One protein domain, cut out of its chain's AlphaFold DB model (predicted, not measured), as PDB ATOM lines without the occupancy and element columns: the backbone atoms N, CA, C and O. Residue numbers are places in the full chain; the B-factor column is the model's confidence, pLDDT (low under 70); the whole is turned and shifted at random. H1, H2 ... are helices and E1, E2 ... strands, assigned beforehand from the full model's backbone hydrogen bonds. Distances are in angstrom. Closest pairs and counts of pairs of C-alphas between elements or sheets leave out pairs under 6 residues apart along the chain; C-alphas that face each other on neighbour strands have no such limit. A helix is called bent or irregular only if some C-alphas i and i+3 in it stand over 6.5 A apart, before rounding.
ATOM      1  N   THR A  60     264.399 191.221 188.116       65.81
ATOM      2  CA  THR A  60     263.597 191.133 186.892       65.81
ATOM      3  C   THR A  60     263.363 189.664 186.514       65.81
ATOM      4  O   THR A  60     264.280 188.857 186.687       65.81
ATOM      5  N   PRO A  61     262.209 189.303 185.922       65.88
ATOM      6  CA  PRO A  61     261.902 187.920 185.537       65.88
ATOM      7  C   PRO A  61     262.957 187.298 184.607       65.88
ATOM      8  O   PRO A  61     263.217 186.104 184.691       65.88
ATOM      9  N   GLU A  62     263.615 188.102 183.768       67.38
ATOM     10  CA  GLU A  62     264.715 187.660 182.897       67.38
ATOM     11  C   GLU A  62     265.950 187.193 183.685       67.38
ATOM     12  O   GLU A  62     266.567 186.186 183.344       67.38
ATOM     13  N   LEU A  63     266.279 187.886 184.778       72.62
ATOM     14  CA  LEU A  63     267.405 187.537 185.645       72.62
ATOM     15  C   LEU A  63     267.107 186.267 186.455       72.62
ATOM     16  O   LEU A  63     267.988 185.428 186.624       72.62
ATOM     17  N   LEU A  64     265.856 186.091 186.895       68.56
ATOM     18  CA  LEU A  64     265.410 184.862 187.558       68.56
ATOM     19  C   LEU A  64     265.471 183.654 186.616       68.56
ATOM     20  O   LEU A  64     265.932 182.595 187.028       68.56
ATOM     21  N   LEU A  65     265.088 183.813 185.343       70.12
ATOM     22  CA  LEU A  65     265.252 182.755 184.338       70.12
ATOM     23  C   LEU A  65     266.722 182.390 184.129       70.12
ATOM     24  O   LEU A  65     267.061 181.212 184.116       70.12
ATOM     25  N   GLN A  66     267.605 183.384 184.025       72.75
ATOM     26  CA  GLN A  66     269.037 183.126 183.882       72.75
ATOM     27  C   GLN A  66     269.604 182.367 185.093       72.75
ATOM     28  O   GLN A  66     270.407 181.447 184.930       72.75
ATOM     29  N   GLN A  67     269.187 182.731 186.308       74.19
ATOM     30  CA  GLN A  67     269.588 182.020 187.520       74.19
ATOM     31  C   GLN A  67     269.018 180.602 187.570       74.19
ATOM     32  O   GLN A  67     269.736 179.685 187.966       74.19
ATOM     33  N   LEU A  68     267.768 180.401 187.151       75.31
ATOM     34  CA  LEU A  68     267.167 179.074 187.044       75.31
ATOM     35  C   LEU A  68     267.963 178.180 186.095       75.31
ATOM     36  O   LEU A  68     268.370 177.096 186.501       75.31
ATOM     37  N   GLU A  69     268.280 178.663 184.893       75.06
ATOM     38  CA  GLU A  69     269.067 177.902 183.916       75.06
ATOM     39  C   GLU A  69     270.448 177.514 184.470       75.06
ATOM     40  O   GLU A  69     270.869 176.363 184.362       75.06
ATOM     41  N   GLN A  70     271.157 178.446 185.117       79.00
ATOM     42  CA  GLN A  70     272.463 178.156 185.721       79.00
ATOM     43  C   GLN A  70     272.371 177.113 186.840       79.00
ATOM     44  O   GLN A  70     273.219 176.221 186.924       79.00
ATOM     45  N   ASN A  71     271.346 177.210 187.689       79.00
ATOM     46  CA  ASN A  71     271.145 176.257 188.772       79.00
ATOM     47  C   ASN A  71     270.748 174.873 188.245       79.00
ATOM     48  O   ASN A  71     271.244 173.881 188.774       79.00
ATOM     49  N   GLU A  72     269.933 174.793 187.189       78.88
ATOM     50  CA  GLU A  72     269.583 173.535 186.519       78.88
ATOM     51  C   GLU A  72     270.809 172.858 185.896       78.88
ATOM     52  O   GLU A  72     271.023 171.665 186.104       78.88
ATOM     53  N   ILE A  73     271.673 173.605 185.200       81.06
ATOM     54  CA  ILE A  73     272.924 173.058 184.645       81.06
ATOM     55  C   ILE A  73     273.802 172.493 185.761       81.06
ATOM     56  O   ILE A  73     274.327 171.385 185.647       81.06
ATOM     57  N   ALA A  74     273.961 173.248 186.847       83.94
ATOM     58  CA  ALA A  74     274.765 172.813 187.977       83.94
ATOM     59  C   ALA A  74     274.135 171.604 188.698       83.94
ATOM     60  O   ALA A  74     274.872 170.721 189.136       83.94
ATOM     61  N   LEU A  75     272.799 171.518 188.766       84.44
ATOM     62  CA  LEU A  75     272.083 170.369 189.324       84.44
ATOM     63  C   LEU A  75     272.363 169.115 188.504       84.44
ATOM     64  O   LEU A  75     272.739 168.093 189.071       84.44
ATOM     65  N   TYR A  76     272.192 169.185 187.183       84.50
ATOM     66  CA  TYR A  76     272.413 168.036 186.310       84.50
ATOM     67  C   TYR A  76     273.884 167.626 186.263       84.50
ATOM     68  O   TYR A  76     274.180 166.437 186.295       84.50
ATOM     69  N   ALA A  77     274.817 168.583 186.291       86.25
ATOM     70  CA  ALA A  77     276.237 168.275 186.420       86.25
ATOM     71  C   ALA A  77     276.534 167.518 187.724       86.25
ATOM     72  O   ALA A  77     277.233 166.507 187.704       86.25
ATOM     73  N   LEU A  78     275.969 167.968 188.848       85.00
ATOM     74  CA  LEU A  78     276.139 167.309 190.139       85.00
ATOM     75  C   LEU A  78     275.474 165.925 190.152       85.00
ATOM     76  O   LEU A  78     276.102 164.954 190.567       85.00
ATOM     77  N   PHE A  79     274.256 165.801 189.624       86.69
ATOM     78  CA  PHE A  79     273.570 164.521 189.463       86.69
ATOM     79  C   PHE A  79     274.404 163.529 188.639       86.69
ATOM     80  O   PHE A  79     274.668 162.436 189.124       86.69
ATOM     81  N   ASN A  80     274.905 163.923 187.465       88.44
ATOM     82  CA  ASN A  80     275.726 163.059 186.609       88.44
ATOM     83  C   ASN A  80     277.036 162.624 187.298       88.44
ATOM     84  O   ASN A  80     277.556 161.551 187.016       88.44
ATOM     85  N   THR A  81     277.595 163.438 188.205       87.50
ATOM     86  CA  THR A  81     278.798 163.039 188.965       87.50
ATOM     87  C   THR A  81     278.518 162.033 190.077       87.50
ATOM     88  O   THR A  81     279.419 161.277 190.443       87.50
ATOM     89  N   LEU A  82     277.310 162.057 190.643       85.06
ATOM     90  CA  LEU A  82     276.910 161.196 191.757       85.06
ATOM     91  C   LEU A  82     276.266 159.897 191.278       85.06
ATOM     92  O   LEU A  82     276.442 158.851 191.897       85.06
ATOM     93  N   ASN A  83     275.528 159.968 190.176       85.12
ATOM     94  CA  ASN A  83     274.881 158.827 189.569       85.12
ATOM     95  C   ASN A  83     275.928 157.838 189.029       85.12
ATOM     96  O   ASN A  83     276.962 158.201 188.471       85.12
ATOM     97  N   SER A  84     275.639 156.552 189.208       80.12
ATOM     98  CA  SER A  84     276.507 155.456 188.778       80.12
ATOM     99  C   SER A  84     276.291 155.038 187.319       80.12
ATOM    100  O   SER A  84     277.129 154.326 186.758       80.12
ATOM    101  N   SER A  85     275.180 155.456 186.704       82.44
ATOM    102  CA  SER A  85     274.760 155.022 185.373       82.44
ATOM    103  C   SER A  85     274.752 156.151 184.348       82.44
ATOM    104  O   SER A  85     273.902 157.035 184.405       82.44
ATOM    105  N   ASN A  86     275.583 156.021 183.313       81.31
ATOM    106  CA  ASN A  86     275.603 156.966 182.192       81.31
ATOM    107  C   ASN A  86     274.289 156.977 181.376       81.31
ATOM    108  O   ASN A  86     274.075 157.848 180.537       81.31
ATOM    109  N   ASP A  87     273.407 155.987 181.568       80.19
ATOM    110  CA  ASP A  87     272.135 155.900 180.840       80.19
ATOM    111  C   ASP A  87     271.119 156.968 181.264       80.19
ATOM    112  O   ASP A  87     270.202 157.274 180.494       80.19
ATOM    113  N   LEU A  88     271.278 157.511 182.475       81.31
ATOM    114  CA  LEU A  88     270.423 158.551 183.048       81.31
ATOM    115  C   LEU A  88     271.077 159.938 182.997       81.31
ATOM    116  O   LEU A  88     270.471 160.896 183.473       81.31
ATOM    117  N   ASP A  89     272.277 160.055 182.422       84.88
ATOM    118  CA  ASP A  89     272.984 161.330 182.336       84.88
ATOM    119  C   ASP A  89     272.154 162.368 181.583       84.88
ATOM    120  O   ASP A  89     271.482 162.068 180.589       84.88
ATOM    121  N   VAL A  90     272.212 163.610 182.054       82.62
ATOM    122  CA  VAL A  90     271.551 164.750 181.417       82.62
ATOM    123  C   VAL A  90     272.598 165.672 180.808       82.62
ATOM    124  O   VAL A  90     273.428 166.243 181.516       82.62
ATOM    125  N   ASP A  91     272.536 165.839 179.490       82.62
ATOM    126  CA  ASP A  91     273.442 166.686 178.726       82.62
ATOM    127  C   ASP A  91     272.823 168.070 178.513       82.62
ATOM    128  O   ASP A  91     271.811 168.215 177.824       82.62
ATOM    129  N   CYS A  92     273.465 169.114 179.034       80.69
ATOM    130  CA  CYS A  92     273.070 170.502 178.792       80.69
ATOM    131  C   CYS A  92     273.892 171.117 177.656       80.69
ATOM    132  O   CYS A  92     275.101 171.315 177.781       80.69
ATOM    133  N   LYS A  93     273.237 171.458 176.539       78.44
ATOM    134  CA  LYS A  93     273.872 172.082 175.367       78.44
ATOM    135  C   LYS A  93     273.337 173.498 175.148       78.44
ATOM    136  O   LYS A  93     272.135 173.717 175.288       78.44
ATOM    137  N   PRO A  94     274.191 174.472 174.787       68.81
ATOM    138  CA  PRO A  94     273.720 175.799 174.418       68.81
ATOM    139  C   PRO A  94     272.911 175.708 173.120       68.81
ATOM    140  O   PRO A  94     273.391 175.208 172.100       68.81
ATOM    141  N   LYS A  95     271.674 176.192 173.160       66.25
ATOM    142  CA  LYS A  95     270.802 176.342 172.007       66.25
ATOM    143  C   LYS A  95     270.957 177.762 171.478       66.25
ATOM    144  O   LYS A  95     270.655 178.738 172.160       66.25
ATOM    145  N   VAL A  96     271.455 177.868 170.250       57.19
ATOM    146  CA  VAL A  96     271.505 179.140 169.528       57.19
ATOM    147  C   VAL A  96     270.146 179.332 168.869       57.19
ATOM    148  O   VAL A  96     269.939 178.971 167.712       57.19
ATOM    149  N   ASP A  97     269.193 179.859 169.629       55.28
ATOM    150  CA  ASP A  97     268.010 180.461 169.026       55.28
ATOM    151  C   ASP A  97     268.520 181.729 168.326       55.28
ATOM    152  O   ASP A  97     269.209 182.518 168.957       55.28
ATOM    153  N   GLY A  98     268.293 181.883 167.016       48.88
ATOM    154  CA  GLY A  98     268.977 182.835 166.115       48.88
ATOM    155  C   GLY A  98     268.938 184.341 166.451       48.88
ATOM    156  O   GLY A  98     269.226 185.158 165.578       48.88
ATOM    157  N   GLN A  99     268.588 184.731 167.677       47.25
ATOM    158  CA  GLN A  99     268.802 186.052 168.250       47.25
ATOM    159  C   GLN A  99     270.203 186.161 168.888       47.25
ATOM    160  O   GLN A  99     270.547 185.404 169.798       47.25
ATOM    161  N   PRO A 100     271.035 187.126 168.459       39.62
ATOM    162  CA  PRO A 100     272.325 187.371 169.090       39.62
ATOM    163  C   PRO A 100     272.116 187.852 170.534       39.62
ATOM    164  O   PRO A 100     271.496 188.886 170.764       39.62
ATOM    165  N   GLY A 101     272.644 187.099 171.502       45.75
ATOM    166  CA  GLY A 101     272.621 187.451 172.927       45.75
ATOM    167  C   GLY A 101     271.648 186.649 173.796       45.75
ATOM    168  O   GLY A 101     271.782 186.703 175.015       45.75
ATOM    169  N   SER A 102     270.734 185.860 173.220       50.03
ATOM    170  CA  SER A 102     269.901 184.915 173.979       50.03
ATOM    171  C   SER A 102     270.520 183.516 173.941       50.03
ATOM    172  O   SER A 102     270.174 182.690 173.096       50.03
ATOM    173  N   TYR A 103     271.470 183.253 174.834       50.78
ATOM    174  CA  TYR A 103     271.966 181.895 175.045       50.78
ATOM    175  C   TYR A 103     271.011 181.185 175.994       50.78
ATOM    176  O   TYR A 103     270.993 181.499 177.178       50.78
ATOM    177  N   ARG A 104     270.212 180.260 175.465       63.47
ATOM    178  CA  ARG A 104     269.420 179.341 176.285       63.47
ATOM    179  C   ARG A 104     270.115 178.001 176.322       63.47
ATOM    180  O   ARG A 104     270.608 177.538 175.294       63.47
ATOM    181  N   HIS A 105     270.152 177.356 177.475       64.56
ATOM    182  CA  HIS A 105     270.639 175.984 177.562       64.56
ATOM    183  C   HIS A 105     269.470 175.010 177.424       64.56
ATOM    184  O   HIS A 105     268.457 175.153 178.096       64.56
ATOM    185  N   ALA A 106     269.611 174.022 176.539       69.56
ATOM    186  CA  ALA A 106     268.702 172.891 176.434       69.56
ATOM    187  C   ALA A 106     269.354 171.683 177.116       69.56
ATOM    188  O   ALA A 106     270.371 171.173 176.640       69.56
ATOM    189  N   CYS A 107     268.784 171.263 178.243       73.56
ATOM    190  CA  CYS A 107     269.196 170.069 178.978       73.56
ATOM    191  C   CYS A 107     268.327 168.883 178.564       73.56
ATOM    192  O   CYS A 107     267.117 168.888 178.785       73.56
ATOM    193  N   GLU A 108     268.939 167.876 177.950       79.12
ATOM    194  CA  GLU A 108     268.249 166.681 177.473       79.12
ATOM    195  C   GLU A 108     268.876 165.422 178.083       79.12
ATOM    196  O   GLU A 108     270.101 165.282 178.067       79.12
ATOM    197  N   PRO A 109     268.071 164.469 178.587       80.38
ATOM    198  CA  PRO A 109     268.593 163.179 179.016       80.38
ATOM    199  C   PRO A 109     269.216 162.396 177.852       80.38
ATOM    200  O   PRO A 109     268.658 162.350 176.752       80.38
ATOM    201  N   ALA A 110     270.321 161.695 178.098       81.75
ATOM    202  CA  ALA A 110     271.044 160.908 177.099       81.75
ATOM    203  C   ALA A 110     270.158 159.832 176.444       81.75
ATOM    204  O   ALA A 110     270.245 159.570 175.238       81.75
ATOM    205  N   PHE A 111     269.227 159.246 177.207       78.38
ATOM    206  CA  PHE A 111     268.277 158.263 176.686       78.38
ATOM    207  C   PHE A 111     267.325 158.827 175.621       78.38
ATOM    208  O   PHE A 111     266.816 158.064 174.799       78.38
ATOM    209  N   TRP A 112     267.105 160.146 175.579       79.12
ATOM    210  CA  TRP A 112     266.190 160.773 174.626       79.12
ATOM    211  C   TRP A 112     266.662 160.594 173.183       79.12
ATOM    212  O   TRP A 112     265.853 160.346 172.288       79.12
ATOM    213  N   GLY A 113     267.977 160.657 172.950       76.12
ATOM    214  CA  GLY A 113     268.568 160.404 171.635       76.12
ATOM    215  C   GLY A 113     268.279 158.989 171.130       76.12
ATOM    216  O   GLY A 113     267.901 158.814 169.973       76.12
ATOM    217  N   ARG A 114     268.363 157.992 172.022       80.38
ATOM    218  CA  ARG A 114     268.078 156.586 171.696       80.38
ATOM    219  C   ARG A 114     266.623 156.385 171.284       80.38
ATOM    220  O   ARG A 114     266.371 155.812 170.230       80.38
ATOM    221  N   TYR A 115     265.673 156.923 172.052       80.31
ATOM    222  CA  TYR A 115     264.251 156.793 171.719       80.31
ATOM    223  C   TYR A 115     263.861 157.545 170.448       80.31
ATOM    224  O   TYR A 115     263.030 157.048 169.692       80.31
ATOM    225  N   ARG A 116     264.464 158.711 170.168       80.88
ATOM    226  CA  ARG A 116     264.251 159.404 168.884       80.88
ATOM    227  C   ARG A 116     264.653 158.520 167.705       80.88
ATOM    228  O   ARG A 116     263.916 158.459 166.726       80.88
ATOM    229  N   GLN A 117     265.791 157.835 167.807       81.50
ATOM    230  CA  GLN A 117     266.269 156.937 166.761       81.50
ATOM    231  C   GLN A 117     265.382 155.693 166.632       81.50
ATOM    232  O   GLN A 117     264.950 155.364 165.535       81.50
ATOM    233  N   GLU A 118     265.016 155.070 167.752       80.69
ATOM    234  CA  GLU A 118     264.142 153.895 167.768       80.69
ATOM    235  C   GLU A 118     262.752 154.190 167.176       80.69
ATOM    236  O   GLU A 118     262.228 153.413 166.383       80.69
ATOM    237  N   VAL A 119     262.158 155.341 167.513       79.50
ATOM    238  CA  VAL A 119     260.877 155.775 166.934       79.50
ATOM    239  C   VAL A 119     261.026 156.108 165.450       79.50
ATOM    240  O   VAL A 119     260.138 155.773 164.667       79.50
ATOM    241  N   ALA A 120     262.128 156.738 165.036       79.00
ATOM    242  CA  ALA A 120     262.388 156.998 163.621       79.00
ATOM    243  C   ALA A 120     262.485 155.690 162.818       79.00
ATOM    244  O   ALA A 120     261.883 155.584 161.747       79.00
ATOM    245  N   ASP A 121     263.161 154.679 163.367       79.69
ATOM    246  CA  ASP A 121     263.304 153.362 162.751       79.69
ATOM    247  C   ASP A 121     261.958 152.618 162.673       79.69
ATOM    248  O   ASP A 121     261.616 152.075 161.622       79.69
ATOM    249  N   GLU A 122     261.134 152.646 163.726       76.19
ATOM    250  CA  GLU A 122     259.792 152.035 163.719       76.19
ATOM    251  C   GLU A 122     258.826 152.705 162.738       76.19
ATOM    252  O   GLU A 122     258.017 152.037 162.083       76.19
ATOM    253  N   MET A 123     258.913 154.031 162.618       73.69
ATOM    254  CA  MET A 123     258.112 154.805 161.671       73.69
ATOM    255  C   MET A 123     258.550 154.533 160.228       73.69
ATOM    256  O   MET A 123     257.695 154.388 159.355       73.69
ATOM    257  N   ALA A 124     259.856 154.394 159.977       75.00
ATOM    258  CA  ALA A 124     260.396 154.022 158.669       75.00
ATOM    259  C   ALA A 124     260.049 152.574 158.277       75.00
ATOM    260  O   ALA A 124     259.768 152.295 157.112       75.00
ATOM    261  N   GLN A 125     260.031 151.654 159.246       74.81
ATOM    262  CA  GLN A 125     259.700 150.241 159.034       74.81
ATOM    263  C   GLN A 125     258.186 149.966 158.999       74.81
ATOM    264  O   GLN A 125     257.770 148.857 158.664       74.81
ATOM    265  N   GLY A 126     257.344 150.948 159.345       63.03
ATOM    266  CA  GLY A 126     255.885 150.798 159.379       63.03
ATOM    267  C   GLY A 126     255.386 149.809 160.441       63.03
ATOM    268  O   GLY A 126     254.259 149.316 160.352       63.03
ATOM    269  N   THR A 127     256.213 149.493 161.439       59.47
ATOM    270  CA  THR A 127     255.922 148.513 162.500       59.47
ATOM    271  C   THR A 127     255.107 149.103 163.647       59.47
ATOM    272  O   THR A 127     254.599 148.347 164.480       59.47
ATOM    273  N   ALA A 128     254.910 150.427 163.662       60.75
ATOM    274  CA  ALA A 128     254.016 151.120 164.580       60.75
ATOM    275  C   ALA A 128     252.577 150.589 164.424       60.75
ATOM    276  O   ALA A 128     251.799 151.023 163.568       60.75
ATOM    277  N   ARG A 129     252.213 149.599 165.249       51.38
ATOM    278  CA  ARG A 129     250.877 148.992 165.274       51.38
ATOM    279  C   ARG A 129     249.853 150.009 165.772       51.38
ATOM    280  O   ARG A 129     249.519 150.066 166.948       51.38
ATOM    281  N   THR A 130     249.314 150.797 164.853       58.62
ATOM    282  CA  THR A 130     248.241 151.750 165.131       58.62
ATOM    283  C   THR A 130     246.884 151.075 164.935       58.62
ATOM    284  O   THR A 130     246.532 150.647 163.830       58.62
ATOM    285  N   GLY A 131     246.109 150.957 166.018       57.09
ATOM    286  CA  GLY A 131     244.704 150.541 165.956       57.09
ATOM    287  C   GLY A 131     243.846 151.533 165.156       57.09
ATOM    288  O   GLY A 131     244.249 152.674 164.942       57.09
ATOM    289  N   LEU A 132     242.644 151.130 164.728       61.38
ATOM    290  CA  LEU A 132     241.758 151.952 163.881       61.38
ATOM    291  C   LEU A 132     241.519 153.364 164.454       61.38
ATOM    292  O   LEU A 132     241.660 154.353 163.741       61.38
ATOM    293  N   PHE A 133     241.232 153.469 165.756       53.12
ATOM    294  CA  PHE A 133     241.042 154.756 166.435       53.12
ATOM    295  C   PHE A 133     242.333 155.572 166.565       53.12
ATOM    296  O   PHE A 133     242.281 156.799 166.501       53.12
ATOM    297  N   ALA A 134     243.488 154.912 166.697       57.06
ATOM    298  CA  ALA A 134     244.779 155.592 166.692       57.06
ATOM    299  C   ALA A 134     245.040 156.216 165.317       57.06
ATOM    300  O   ALA A 134     245.340 157.395 165.257       57.06
ATOM    301  N   ARG A 135     244.772 155.499 164.217       59.94
ATOM    302  CA  ARG A 135     244.913 156.034 162.849       59.94
ATOM    303  C   ARG A 135     244.015 157.240 162.577       59.94
ATOM    304  O   ARG A 135     244.455 158.193 161.943       59.94
ATOM    305  N   ILE A 136     242.769 157.197 163.058       60.50
ATOM    306  CA  ILE A 136     241.825 158.318 162.930       60.50
ATOM    307  C   ILE A 136     242.326 159.522 163.725       60.50
ATOM    308  O   ILE A 136     242.359 160.623 163.194       60.50
ATOM    309  N   ARG A 137     242.746 159.321 164.978       56.66
ATOM    310  CA  ARG A 137     243.305 160.391 165.814       56.66
ATOM    311  C   ARG A 137     244.583 160.965 165.206       56.66
ATOM    312  O   ARG A 137     244.754 162.177 165.182       56.66
ATOM    313  N   ASP A 138     245.446 160.096 164.700       61.50
ATOM    314  CA  ASP A 138     246.712 160.469 164.099       61.50
ATOM    315  C   ASP A 138     246.466 161.341 162.870       61.50
ATOM    316  O   ASP A 138     247.124 162.362 162.758       61.50
ATOM    317  N   ALA A 139     245.469 161.054 162.023       61.25
ATOM    318  CA  ALA A 139     245.135 161.866 160.843       61.25
ATOM    319  C   ALA A 139     244.959 163.375 161.122       61.25
ATOM    320  O   ALA A 139     245.199 164.179 160.224       61.25
ATOM    321  N   PHE A 140     244.598 163.760 162.351       56.59
ATOM    322  CA  PHE A 140     244.432 165.156 162.774       56.59
ATOM    323  C   PHE A 140     245.681 165.780 163.421       56.59
ATOM    324  O   PHE A 140     245.640 166.932 163.838       56.59
ATOM    325  N   ILE A 141     246.779 165.031 163.519       65.00
ATOM    326  CA  ILE A 141     248.017 165.406 164.213       65.00
ATOM    327  C   ILE A 141     249.156 165.472 163.199       65.00
ATOM    328  O   ILE A 141     249.278 164.588 162.339       65.00
ATOM    329  N   SER A 142     250.000 166.501 163.311       64.12
ATOM    330  CA  SER A 142     251.160 166.662 162.434       64.12
ATOM    331  C   SER A 142     252.145 165.490 162.610       64.12
ATOM    332  O   SER A 142     252.250 164.922 163.699       64.12
ATOM    333  N   PRO A 143     252.871 165.073 161.557       62.00
ATOM    334  CA  PRO A 143     253.840 163.979 161.660       62.00
ATOM    335  C   PRO A 143     254.889 164.206 162.757       62.00
ATOM    336  O   PRO A 143     255.242 163.268 163.468       62.00
ATOM    337  N   GLU A 144     255.321 165.454 162.940       63.69
ATOM    338  CA  GLU A 144     256.276 165.856 163.975       63.69
ATOM    339  C   GLU A 144     255.711 165.611 165.381       63.69
ATOM    340  O   GLU A 144     256.319 164.888 166.173       63.69
ATOM    341  N   GLU A 145     254.493 166.080 165.660       64.69
ATOM    342  CA  GLU A 145     253.826 165.866 166.951       64.69
ATOM    343  C   GLU A 145     253.586 164.379 167.259       64.69
ATOM    344  O   GLU A 145     253.624 163.965 168.423       64.69
ATOM    345  N   ARG A 146     253.354 163.548 166.231       64.81
ATOM    346  CA  ARG A 146     253.214 162.091 166.405       64.81
ATOM    347  C   ARG A 146     254.527 161.451 166.835       64.81
ATOM    348  O   ARG A 146     254.527 160.665 167.781       64.81
ATOM    349  N   THR A 147     255.626 161.787 166.159       68.06
ATOM    350  CA  THR A 147     256.951 161.259 166.516       68.06
ATOM    351  C   THR A 147     257.352 161.685 167.922       68.06
ATOM    352  O   THR A 147     257.801 160.860 168.711       68.06
ATOM    353  N   GLU A 148     257.092 162.940 168.284       68.25
ATOM    354  CA  GLU A 148     257.413 163.460 169.607       68.25
ATOM    355  C   GLU A 148     256.594 162.765 170.704       68.25
ATOM    356  O   GLU A 148     257.139 162.387 171.742       68.25
ATOM    357  N   ARG A 149     255.298 162.516 170.468       68.94
ATOM    358  CA  ARG A 149     254.463 161.763 171.416       68.94
ATOM    359  C   ARG A 149     254.943 160.321 171.583       68.94
ATOM    360  O   ARG A 149     255.019 159.858 172.715       68.94
ATOM    361  N   ALA A 150     255.289 159.634 170.497       70.88
ATOM    362  CA  ALA A 150     255.788 158.260 170.559       70.88
ATOM    363  C   ALA A 150     257.116 158.167 171.330       70.88
ATOM    364  O   ALA A 150     257.292 157.272 172.156       70.88
ATOM    365  N   VAL A 151     258.019 159.135 171.132       72.69
ATOM    366  CA  VAL A 151     259.261 159.241 171.915       72.69
ATOM    367  C   VAL A 151     258.945 159.439 173.396       72.69
ATOM    368  O   VAL A 151     259.539 158.764 174.232       72.69
ATOM    369  N   ARG A 152     257.980 160.303 173.738       70.81
ATOM    370  CA  ARG A 152     257.571 160.530 175.134       70.81
ATOM    371  C   ARG A 152     256.958 159.294 175.788       70.81
ATOM    372  O   ARG A 152     257.291 159.001 176.930       70.81
ATOM    373  N   GLU A 153     256.085 158.574 175.086       74.19
ATOM    374  CA  GLU A 153     255.466 157.347 175.608       74.19
ATOM    375  C   GLU A 153     256.523 156.281 175.925       74.19
ATOM    376  O   GLU A 153     256.458 155.652 176.978       74.19
ATOM    377  N   LYS A 154     257.546 156.133 175.074       75.88
ATOM    378  CA  LYS A 154     258.675 155.227 175.338       75.88
ATOM    379  C   LYS A 154     259.602 155.722 176.445       75.88
ATOM    380  O   LYS A 154     260.102 154.926 177.236       75.88
ATOM    381  N   ALA A 155     259.815 157.032 176.517       75.56
ATOM    382  CA  ALA A 155     260.673 157.650 177.518       75.56
ATOM    383  C   ALA A 155     260.059 157.654 178.927       75.56
ATOM    384  O   ALA A 155     260.811 157.794 179.886       75.56
ATOM    385  N   ALA A 156     258.740 157.481 179.075       73.94
ATOM    386  CA  ALA A 156     258.038 157.583 180.358       73.94
ATOM    387  C   ALA A 156     258.676 156.732 181.472       73.94
ATOM    388  O   ALA A 156     258.960 157.255 182.546       73.94
ATOM    389  N   GLY A 157     258.995 155.463 181.194       76.50
ATOM    390  CA  GLY A 157     259.645 154.587 182.178       76.50
ATOM    391  C   GLY A 157     261.055 155.051 182.565       76.50
ATOM    392  O   GLY A 157     261.421 155.026 183.735       76.50
ATOM    393  N   SER A 158     261.838 155.540 181.601       77.75
ATOM    394  CA  SER A 158     263.181 156.080 181.860       77.75
ATOM    395  C   SER A 158     263.147 157.413 182.614       77.75
ATOM    396  O   SER A 158     264.032 157.678 183.423       77.75
ATOM    397  N   ILE A 159     262.111 158.232 182.408       75.75
ATOM    398  CA  ILE A 159     261.873 159.453 183.191       75.75
ATOM    399  C   ILE A 159     261.554 159.095 184.648       75.75
ATOM    400  O   ILE A 159     262.108 159.712 185.556       75.75
ATOM    401  N   GLU A 160     260.709 158.087 184.884       78.06
ATOM    402  CA  GLU A 160     260.404 157.610 186.239       78.06
ATOM    403  C   GLU A 160     261.653 157.081 186.954       78.06
ATOM    404  O   GLU A 160     261.868 157.404 188.123       78.06
ATOM    405  N   LEU A 161     262.505 156.325 186.255       83.50
ATOM    406  CA  LEU A 161     263.781 155.849 186.799       83.50
ATOM    407  C   LEU A 161     264.725 157.005 187.146       83.50
ATOM    408  O   LEU A 161     265.275 157.032 188.242       83.50
ATOM    409  N   LEU A 162     264.865 157.990 186.252       82.31
ATOM    410  CA  LEU A 162     265.679 159.181 186.507       82.31
ATOM    411  C   LEU A 162     265.178 159.945 187.739       82.31
ATOM    412  O   LEU A 162     265.970 160.388 188.567       82.31
ATOM    413  N   GLN A 163     263.859 160.067 187.895       81.62
ATOM    414  CA  GLN A 163     263.263 160.702 189.064       81.62
ATOM    415  C   GLN A 163     263.539 159.915 190.353       81.62
ATOM    416  O   GLN A 163     263.860 160.520 191.376       81.62
ATOM    417  N   GLN A 164     263.405 158.588 190.326       84.38
ATOM    418  CA  GLN A 164     263.685 157.742 191.489       84.38
ATOM    419  C   GLN A 164     265.147 157.853 191.921       84.38
ATOM    420  O   GLN A 164     265.405 158.040 193.109       84.38
ATOM    421  N   GLU A 165     266.075 157.823 190.967       85.81
ATOM    422  CA  GLU A 165     267.506 157.964 191.238       85.81
ATOM    423  C   GLU A 165     267.828 159.345 191.815       85.81
ATOM    424  O   GLU A 165     268.536 159.464 192.811       85.81
ATOM    425  N   MET A 166     267.243 160.406 191.255       82.75
ATOM    426  CA  MET A 166     267.438 161.763 191.762       82.75
ATOM    427  C   MET A 166     266.920 161.919 193.199       82.75
ATOM    428  O   MET A 166     267.567 162.581 194.007       82.75
ATOM    429  N   ILE A 167     265.790 161.291 193.544       82.69
ATOM    430  CA  ILE A 167     265.255 161.292 194.915       82.69
ATOM    431  C   ILE A 167     266.142 160.461 195.853       82.69
ATOM    432  O   ILE A 167     266.419 160.903 196.969       82.69
ATOM    433  N   ALA A 168     266.601 159.286 195.414       84.75
ATOM    434  CA  ALA A 168     267.499 158.437 196.192       84.75
ATOM    435  C   ALA A 168     268.807 159.177 196.508       84.75
ATOM    436  O   ALA A 168     269.149 159.353 197.679       84.75
ATOM    437  N   LEU A 169     269.457 159.749 195.492       84.31
ATOM    438  CA  LEU A 169     270.675 160.540 195.654       84.31
ATOM    439  C   LEU A 169     270.445 161.808 196.480       84.31
ATOM    440  O   LEU A 169     271.307 162.175 197.272       84.31
ATOM    441  N   ALA A 170     269.288 162.469 196.358       81.44
ATOM    442  CA  ALA A 170     268.955 163.623 197.197       81.44
ATOM    443  C   ALA A 170     268.837 163.249 198.682       81.44
ATOM    444  O   ALA A 170     269.145 164.068 199.546       81.44
ATOM    445  N   SER A 171     268.385 162.029 198.985       81.81
ATOM    446  CA  SER A 171     268.286 161.541 200.364       81.81
ATOM    447  C   SER A 171     269.648 161.203 200.978       81.81
ATOM    448  O   SER A 171     269.823 161.329 202.189       81.81
ATOM    449  N   GLU A 172     270.622 160.829 200.146       86.81
ATOM    450  CA  GLU A 172     271.978 160.465 200.568       86.81
ATOM    451  C   GLU A 172     272.942 161.663 200.565       86.81
ATOM    452  O   GLU A 172     273.833 161.760 201.413       86.81
ATOM    453  N   HIS A 173     272.751 162.610 199.643       85.69
ATOM    454  CA  HIS A 173     273.633 163.752 199.430       85.69
ATOM    455  C   HIS A 173     272.920 165.081 199.698       85.69
ATOM    456  O   HIS A 173     272.148 165.590 198.881       85.69
ATOM    457  N   GLN A 174     273.280 165.717 200.819       84.69
ATOM    458  CA  GLN A 174     272.738 167.023 201.212       84.69
ATOM    459  C   GLN A 174     272.978 168.110 200.153       84.69
ATOM    460  O   GLN A 174     272.156 169.006 200.006       84.69
ATOM    461  N   SER A 175     274.081 168.042 199.400       84.44
ATOM    462  CA  SER A 175     274.391 169.005 198.337       84.44
ATOM    463  C   SER A 175     273.340 169.003 197.225       84.44
ATOM    464  O   SER A 175     272.874 170.070 196.830       84.44
ATOM    465  N   LEU A 176     272.923 167.819 196.769       80.94
ATOM    466  CA  LEU A 176     271.902 167.667 195.732       80.94
ATOM    467  C   LEU A 176     270.530 168.129 196.247       80.94
ATOM    468  O   LEU A 176     269.823 168.853 195.554       80.94
ATOM    469  N   SER A 177     270.191 167.788 197.494       80.44
ATOM    470  CA  SER A 177     268.959 168.246 198.154       80.44
ATOM    471  C   SER A 177     268.883 169.773 198.283       80.44
ATOM    472  O   SER A 177     267.888 170.383 197.886       80.44
ATOM    473  N   MET A 178     269.958 170.415 198.754       78.81
ATOM    474  CA  MET A 178     270.037 171.879 198.860       78.81
ATOM    475  C   MET A 178     269.897 172.557 197.496       78.81
ATOM    476  O   MET A 178     269.244 173.592 197.381       78.81
ATOM    477  N   GLN A 179     270.485 171.970 196.455       78.69
ATOM    478  CA  GLN A 179     270.412 172.515 195.106       78.69
ATOM    479  C   GLN A 179     269.016 172.376 194.490       78.69
ATOM    480  O   GLN A 179     268.522 173.318 193.872       78.69
ATOM    481  N   LEU A 180     268.338 171.247 194.725       78.69
ATOM    482  CA  LEU A 180     266.927 171.085 194.373       78.69
ATOM    483  C   LEU A 180     266.049 172.110 195.096       78.69
ATOM    484  O   LEU A 180     265.174 172.707 194.473       78.69
ATOM    485  N   GLN A 181     266.289 172.353 196.387       77.12
ATOM    486  CA  GLN A 181     265.546 173.361 197.142       77.12
ATOM    487  C   GLN A 181     265.767 174.773 196.577       77.12
ATOM    488  O   GLN A 181     264.792 175.487 196.359       77.12
ATOM    489  N   ALA A 182     267.014 175.150 196.284       76.00
ATOM    490  CA  ALA A 182     267.340 176.456 195.709       76.00
ATOM    491  C   ALA A 182     266.644 176.686 194.357       76.00
ATOM    492  O   ALA A 182     266.109 177.766 194.108       76.00
ATOM    493  N   ILE A 183     266.584 175.659 193.500       76.06
ATOM    494  CA  ILE A 183     265.825 175.722 192.242       76.06
ATOM    495  C   ILE A 183     264.333 175.912 192.523       76.06
ATOM    496  O   ILE A 183     263.703 176.762 191.897       76.06
ATOM    497  N   GLY A 184     263.767 175.171 193.478       69.94
ATOM    498  CA  GLY A 184     262.363 175.322 193.864       69.94
ATOM    499  C   GLY A 184     262.026 176.733 194.358       69.94
ATOM    500  O   GLY A 184     261.011 177.300 193.956       69.94
ATOM    501  N   GLU A 185     262.892 177.331 195.177       74.75
ATOM    502  CA  GLU A 185     262.743 178.710 195.661       74.75
ATOM    503  C   GLU A 185     262.808 179.728 194.511       74.75
ATOM    504  O   GLU A 185     261.951 180.607 194.415       74.75
ATOM    505  N   LEU A 186     263.758 179.567 193.584       71.06
ATOM    506  CA  LEU A 186     263.872 180.417 192.396       71.06
ATOM    507  C   LEU A 186     262.659 180.293 191.463       71.06
ATOM    508  O   LEU A 186     262.208 181.293 190.904       71.06
ATOM    509  N   GLN A 187     262.098 179.091 191.305       73.00
ATOM    510  CA  GLN A 187     260.910 178.880 190.472       73.00
ATOM    511  C   GLN A 187     259.676 179.554 191.077       73.00
ATOM    512  O   GLN A 187     258.895 180.169 190.349       73.00
ATOM    513  N   LEU A 188     259.511 179.483 192.401       71.06
ATOM    514  CA  LEU A 188     258.439 180.193 193.102       71.06
ATOM    515  C   LEU A 188     258.599 181.710 192.963       71.06
ATOM    516  O   LEU A 188     257.649 182.383 192.569       71.06
ATOM    517  N   ALA A 189     259.810 182.232 193.180       70.88
ATOM    518  CA  ALA A 189     260.105 183.650 192.997       70.88
ATOM    519  C   ALA A 189     259.812 184.123 191.563       70.88
ATOM    520  O   ALA A 189     259.248 185.198 191.360       70.88
ATOM    521  N   TYR A 190     260.139 183.305 190.558       71.25
ATOM    522  CA  TYR A 190     259.814 183.596 189.163       71.25
ATOM    523  C   TYR A 190     258.302 183.658 188.922       71.25
ATOM    524  O   TYR A 190     257.818 184.591 188.280       71.25
ATOM    525  N   LEU A 191     257.539 182.699 189.450       72.00
ATOM    526  CA  LEU A 191     256.083 182.685 189.310       72.00
ATOM    527  C   LEU A 191     255.431 183.896 189.986       72.00
ATOM    528  O   LEU A 191     254.542 184.505 189.387       72.00
ATOM    529  N   ASP A 192     255.900 184.278 191.172       73.12
ATOM    530  CA  ASP A 192     255.423 185.465 191.881       73.12
ATOM    531  C   ASP A 192     255.763 186.747 191.106       73.12
ATOM    532  O   ASP A 192     254.890 187.594 190.891       73.12
ATOM    533  N   ALA A 193     256.986 186.866 190.579       69.50
ATOM    534  CA  ALA A 193     257.393 187.996 189.741       69.50
ATOM    535  C   ALA A 193     256.543 188.106 188.461       69.50
ATOM    536  O   ALA A 193     256.115 189.201 188.079       69.50
ATOM    537  N   VAL A 194     256.241 186.975 187.813       69.94
ATOM    538  CA  VAL A 194     255.358 186.918 186.638       69.94
ATOM    539  C   VAL A 194     253.915 187.262 187.010       69.94
ATOM    540  O   VAL A 194     253.250 187.969 186.252       69.94
ATOM    541  N   ALA A 195     253.413 186.809 188.161       69.50
ATOM    542  CA  ALA A 195     252.068 187.134 188.632       69.50
ATOM    543  C   ALA A 195     251.917 188.637 188.914       69.50
ATOM    544  O   ALA A 195     250.963 189.250 188.433       69.50
ATOM    545  N   VAL A 196     252.892 189.256 189.586       67.12
ATOM    546  CA  VAL A 196     252.924 190.707 189.836       67.12
ATOM    547  C   VAL A 196     253.031 191.495 188.528       67.12
ATOM    548  O   VAL A 196     252.322 192.488 188.335       67.12
ATOM    549  N   ALA A 197     253.873 191.054 187.588       60.31
ATOM    550  CA  ALA A 197     253.933 191.654 186.258       60.31
ATOM    551  C   ALA A 197     252.577 191.538 185.540       60.31
ATOM    552  O   ALA A 197     252.087 192.512 184.967       60.31
ATOM    553  N   ARG A 198     251.914 190.382 185.633       58.06
ATOM    554  CA  ARG A 198     250.594 190.146 185.047       58.06
ATOM    555  C   ARG A 198     249.526 191.053 185.644       58.06
ATOM    556  O   ARG A 198     248.740 191.598 184.880       58.06
ATOM    557  N   GLU A 199     249.496 191.264 186.956       58.19
ATOM    558  CA  GLU A 199     248.548 192.195 187.583       58.19
ATOM    559  C   GLU A 199     248.729 193.628 187.069       58.19
ATOM    560  O   GLU A 199     247.738 194.309 186.799       58.19
ATOM    561  N   ARG A 200     249.972 194.058 186.811       53.19
ATOM    562  CA  ARG A 200     250.243 195.364 186.184       53.19
ATOM    563  C   ARG A 200     249.748 195.450 184.730       53.19
ATOM    564  O   ARG A 200     249.302 196.516 184.318       53.19
ATOM    565  N   TYR A 201     249.787 194.354 183.966       47.09
ATOM    566  CA  TYR A 201     249.356 194.315 182.554       47.09
ATOM    567  C   TYR A 201     247.861 193.992 182.345       47.09
ATOM    568  O   TYR A 201     247.262 194.449 181.370       47.09
ATOM    569  N   VAL A 202     247.219 193.259 183.261       49.41
ATOM    570  CA  VAL A 202     245.791 192.881 183.190       49.41
ATOM    571  C   VAL A 202     244.860 194.090 183.343       49.41
ATOM    572  O   VAL A 202     243.729 194.048 182.857       49.41
ATOM    573  N   PRO A 227     260.469 167.131 194.790       62.62
ATOM    574  CA  PRO A 227     260.429 167.476 193.378       62.62
ATOM    575  C   PRO A 227     260.005 166.281 192.528       62.62
ATOM    576  O   PRO A 227     260.478 165.157 192.717       62.62
ATOM    577  N   ARG A 228     259.098 166.526 191.583       64.69
ATOM    578  CA  ARG A 228     258.696 165.546 190.570       64.69
ATOM    579  C   ARG A 228     259.134 166.012 189.198       64.69
ATOM    580  O   ARG A 228     258.959 167.177 188.871       64.69
ATOM    581  N   LEU A 229     259.653 165.105 188.384       67.38
ATOM    582  CA  LEU A 229     259.975 165.400 186.995       67.38
ATOM    583  C   LEU A 229     258.798 164.958 186.136       67.38
ATOM    584  O   LEU A 229     258.378 163.806 186.212       67.38
ATOM    585  N   SER A 230     258.248 165.856 185.325       62.19
ATOM    586  CA  SER A 230     257.322 165.461 184.266       62.19
ATOM    587  C   SER A 230     258.015 165.477 182.917       62.19
ATOM    588  O   SER A 230     258.983 166.210 182.695       62.19
ATOM    589  N   ALA A 231     257.449 164.723 181.978       56.09
ATOM    590  CA  ALA A 231     257.808 164.868 180.579       56.09
ATOM    591  C   ALA A 231     257.647 166.341 180.127       56.09
ATOM    592  O   ALA A 231     256.726 167.021 180.601       56.09
ATOM    593  N   PRO A 232     258.516 166.823 179.219       55.69
ATOM    594  CA  PRO A 232     258.388 168.150 178.635       55.69
ATOM    595  C   PRO A 232     257.029 168.342 177.936       55.69
ATOM    596  O   PRO A 232     256.524 167.398 177.306       55.69
ATOM    597  N   PRO A 233     256.448 169.556 177.960       53.03
ATOM    598  CA  PRO A 233     255.332 169.901 177.086       53.03
ATOM    599  C   PRO A 233     255.755 169.892 175.601       53.03
ATOM    600  O   PRO A 233     256.945 169.988 175.297       53.03
ATOM    601  N   PRO A 234     254.800 169.801 174.653       42.22
ATOM    602  CA  PRO A 234     255.108 169.807 173.224       42.22
ATOM    603  C   PRO A 234     255.954 171.001 172.789       42.22
ATOM    604  O   PRO A 234     255.619 172.140 173.111       42.22
ATOM    605  N   GLY A 235     257.046 170.726 172.066       48.75
ATOM    606  CA  GLY A 235     258.003 171.743 171.614       48.75
ATOM    607  C   GLY A 235     259.118 172.074 172.612       48.75
ATOM    608  O   GLY A 235     259.960 172.924 172.319       48.75
ATOM    609  N   TYR A 236     259.158 171.396 173.760       49.56
ATOM    610  CA  TYR A 236     260.231 171.493 174.745       49.56
ATOM    611  C   TYR A 236     260.907 170.132 174.898       49.56
ATOM    612  O   TYR A 236     260.279 169.089 174.742       49.56
ATOM    613  N   SER A 237     262.202 170.132 175.194       52.44
ATOM    614  CA  SER A 237     262.966 168.899 175.410       52.44
ATOM    615  C   SER A 237     263.458 168.718 176.842       52.44
ATOM    616  O   SER A 237     263.982 167.659 177.178       52.44
ATOM    617  N   GLN A 238     263.217 169.714 177.697       56.75
ATOM    618  CA  GLN A 238     263.570 169.685 179.110       56.75
ATOM    619  C   GLN A 238     262.436 169.097 179.955       56.75
ATOM    620  O   GLN A 238     261.289 169.546 179.830       56.75
ATOM    621  N   PRO A 239     262.721 168.116 180.829       58.34
ATOM    622  CA  PRO A 239     261.749 167.677 181.816       58.34
ATOM    623  C   PRO A 239     261.394 168.849 182.736       58.34
ATOM    624  O   PRO A 239     262.259 169.615 183.153       58.34
ATOM    625  N   THR A 240     260.108 169.008 183.046       63.28
ATOM    626  CA  THR A 240     259.665 170.073 183.952       63.28
ATOM    627  C   THR A 240     259.791 169.586 185.388       63.28
ATOM    628  O   THR A 240     259.231 168.544 185.734       63.28
ATOM    629  N   ILE A 241     260.527 170.331 186.216       65.00
ATOM    630  CA  ILE A 241     260.632 170.053 187.649       65.00
ATOM    631  C   ILE A 241     259.457 170.717 188.357       65.00
ATOM    632  O   ILE A 241     259.305 171.935 188.328       65.00
ATOM    633  N   HIS A 242     258.625 169.907 188.992       65.56
ATOM    634  CA  HIS A 242     257.482 170.345 189.772       65.56
ATOM    635  C   HIS A 242     257.848 170.358 191.239       65.56
ATOM    636  O   HIS A 242     258.130 169.309 191.822       65.56
ATOM    637  N   PHE A 243     257.773 171.534 191.847       60.25
ATOM    638  CA  PHE A 243     257.835 171.687 193.291       60.25
ATOM    639  C   PHE A 243     256.444 171.983 193.829       60.25
ATOM    640  O   PHE A 243     255.662 172.734 193.239       60.25
TER     641      PHE A 243
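AT A GLANCE: This is residues 60 to 202 and 227 to 243 of the 251 residues of an uncharacterized protein of Gammaproteobacteria bacterium (UniProt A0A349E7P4). What is the main picture? At one end the long helices H1 and H5 lie side by side, with the hairpin E1 E2 packed on H1; the bent helix H4 leads from a corner with H5 to the other end, where its arm H4a packs on H2 and residues 131 to 137, of which 132 to 137 belong to H3, stick out. The tiny hairpin E3 E4 packs with E3 on the arm H4b. What is it made of? The printed part has 160 residues with five named helices and four named strands, in the order H1 E1 E2 H2 H3 H4 H5 E3 E4; it is mostly helix, with two antiparallel two-stranded sheets. It is only just compact, close to loose, with a radius of gyration of the C-alphas of 18.2 A and spans of 48 by 46 by 31 A.

HOW THE PARTS SIT: What stands by the first helix? H1, residues 61 to 82, and H5, residues 174 to 202, touch at a shallow tilt of 20 degrees, opposite ways; their closest C-alphas, of Leu 64 and Tyr 190, are 6.0 A apart. Which N and O atoms pair? E1, residues 90 to 96, and E2, residues 103 to 109, form an antiparallel hairpin, with N 93 and O 106 within hydrogen-bond range at 2.9 A. E3, residues 228 to 230, and E4, residues 240 to 242, form another, with N 242 and O 228 at 2.8 A. Where does the bent helix go? H4, residues 143 to 172, was assigned as one helix by its hydrogen bonds but is bent, with C-alphas 154 and 157 6.9 A apart; its arms H4a, residues 143 to 154, and H4b, residues 157 to 172, stand at a steep tilt of 49 degrees. H4a touches H2, residues 110 to 125, at a steep tilt of 57 degrees, closest at the C-alphas of Tyr 115 and Val 151, 5.6 A; H3, residues 132 to 139, is close to H4a but not clearly touching, closest at the C-alphas of Asp 138 and Arg 146, 7.1 A. H4b touches H5 only at the corner, closest at the C-alphas of Ala 170 and Ser 177, 4.7 A. Are the helix backbones complete? Every O i to N i+4 pair is within hydrogen-bond range in H1, H3, H4a, H4b and H5, and 11 of 12 are in H2.

IN THESE COORDINATES: Where does the first element begin? C-alpha 61 of H1 is at (261.902, 187.920, 185.537), and H1 is 31.3 A long. How long are the others? E1 measures 18.7 A, E2 19.4 A, H2 23.8 A, H4b 22.9 A and H5 41.5 A from first to last C-alpha. Where does the last element end? C-alpha 242 of E4 is at (257.482, 170.345, 189.772).

THE WHOLE: How large is it? The two C-alphas farthest apart, of Gln 125 and Arg 200, are 53.5 A apart. Is anything missing? Residues 203 to 226 are cut out, and C-alphas 202 and 227 are 31.0 A apart across the cut; of the links that are printed whole, none is long. Where is confidence low? The mean pLDDT of the printed part is 70.8, and 69 residues are under 70, among them residues 94 to 106, 126 to 149, 193 to 202 and 227 to 243.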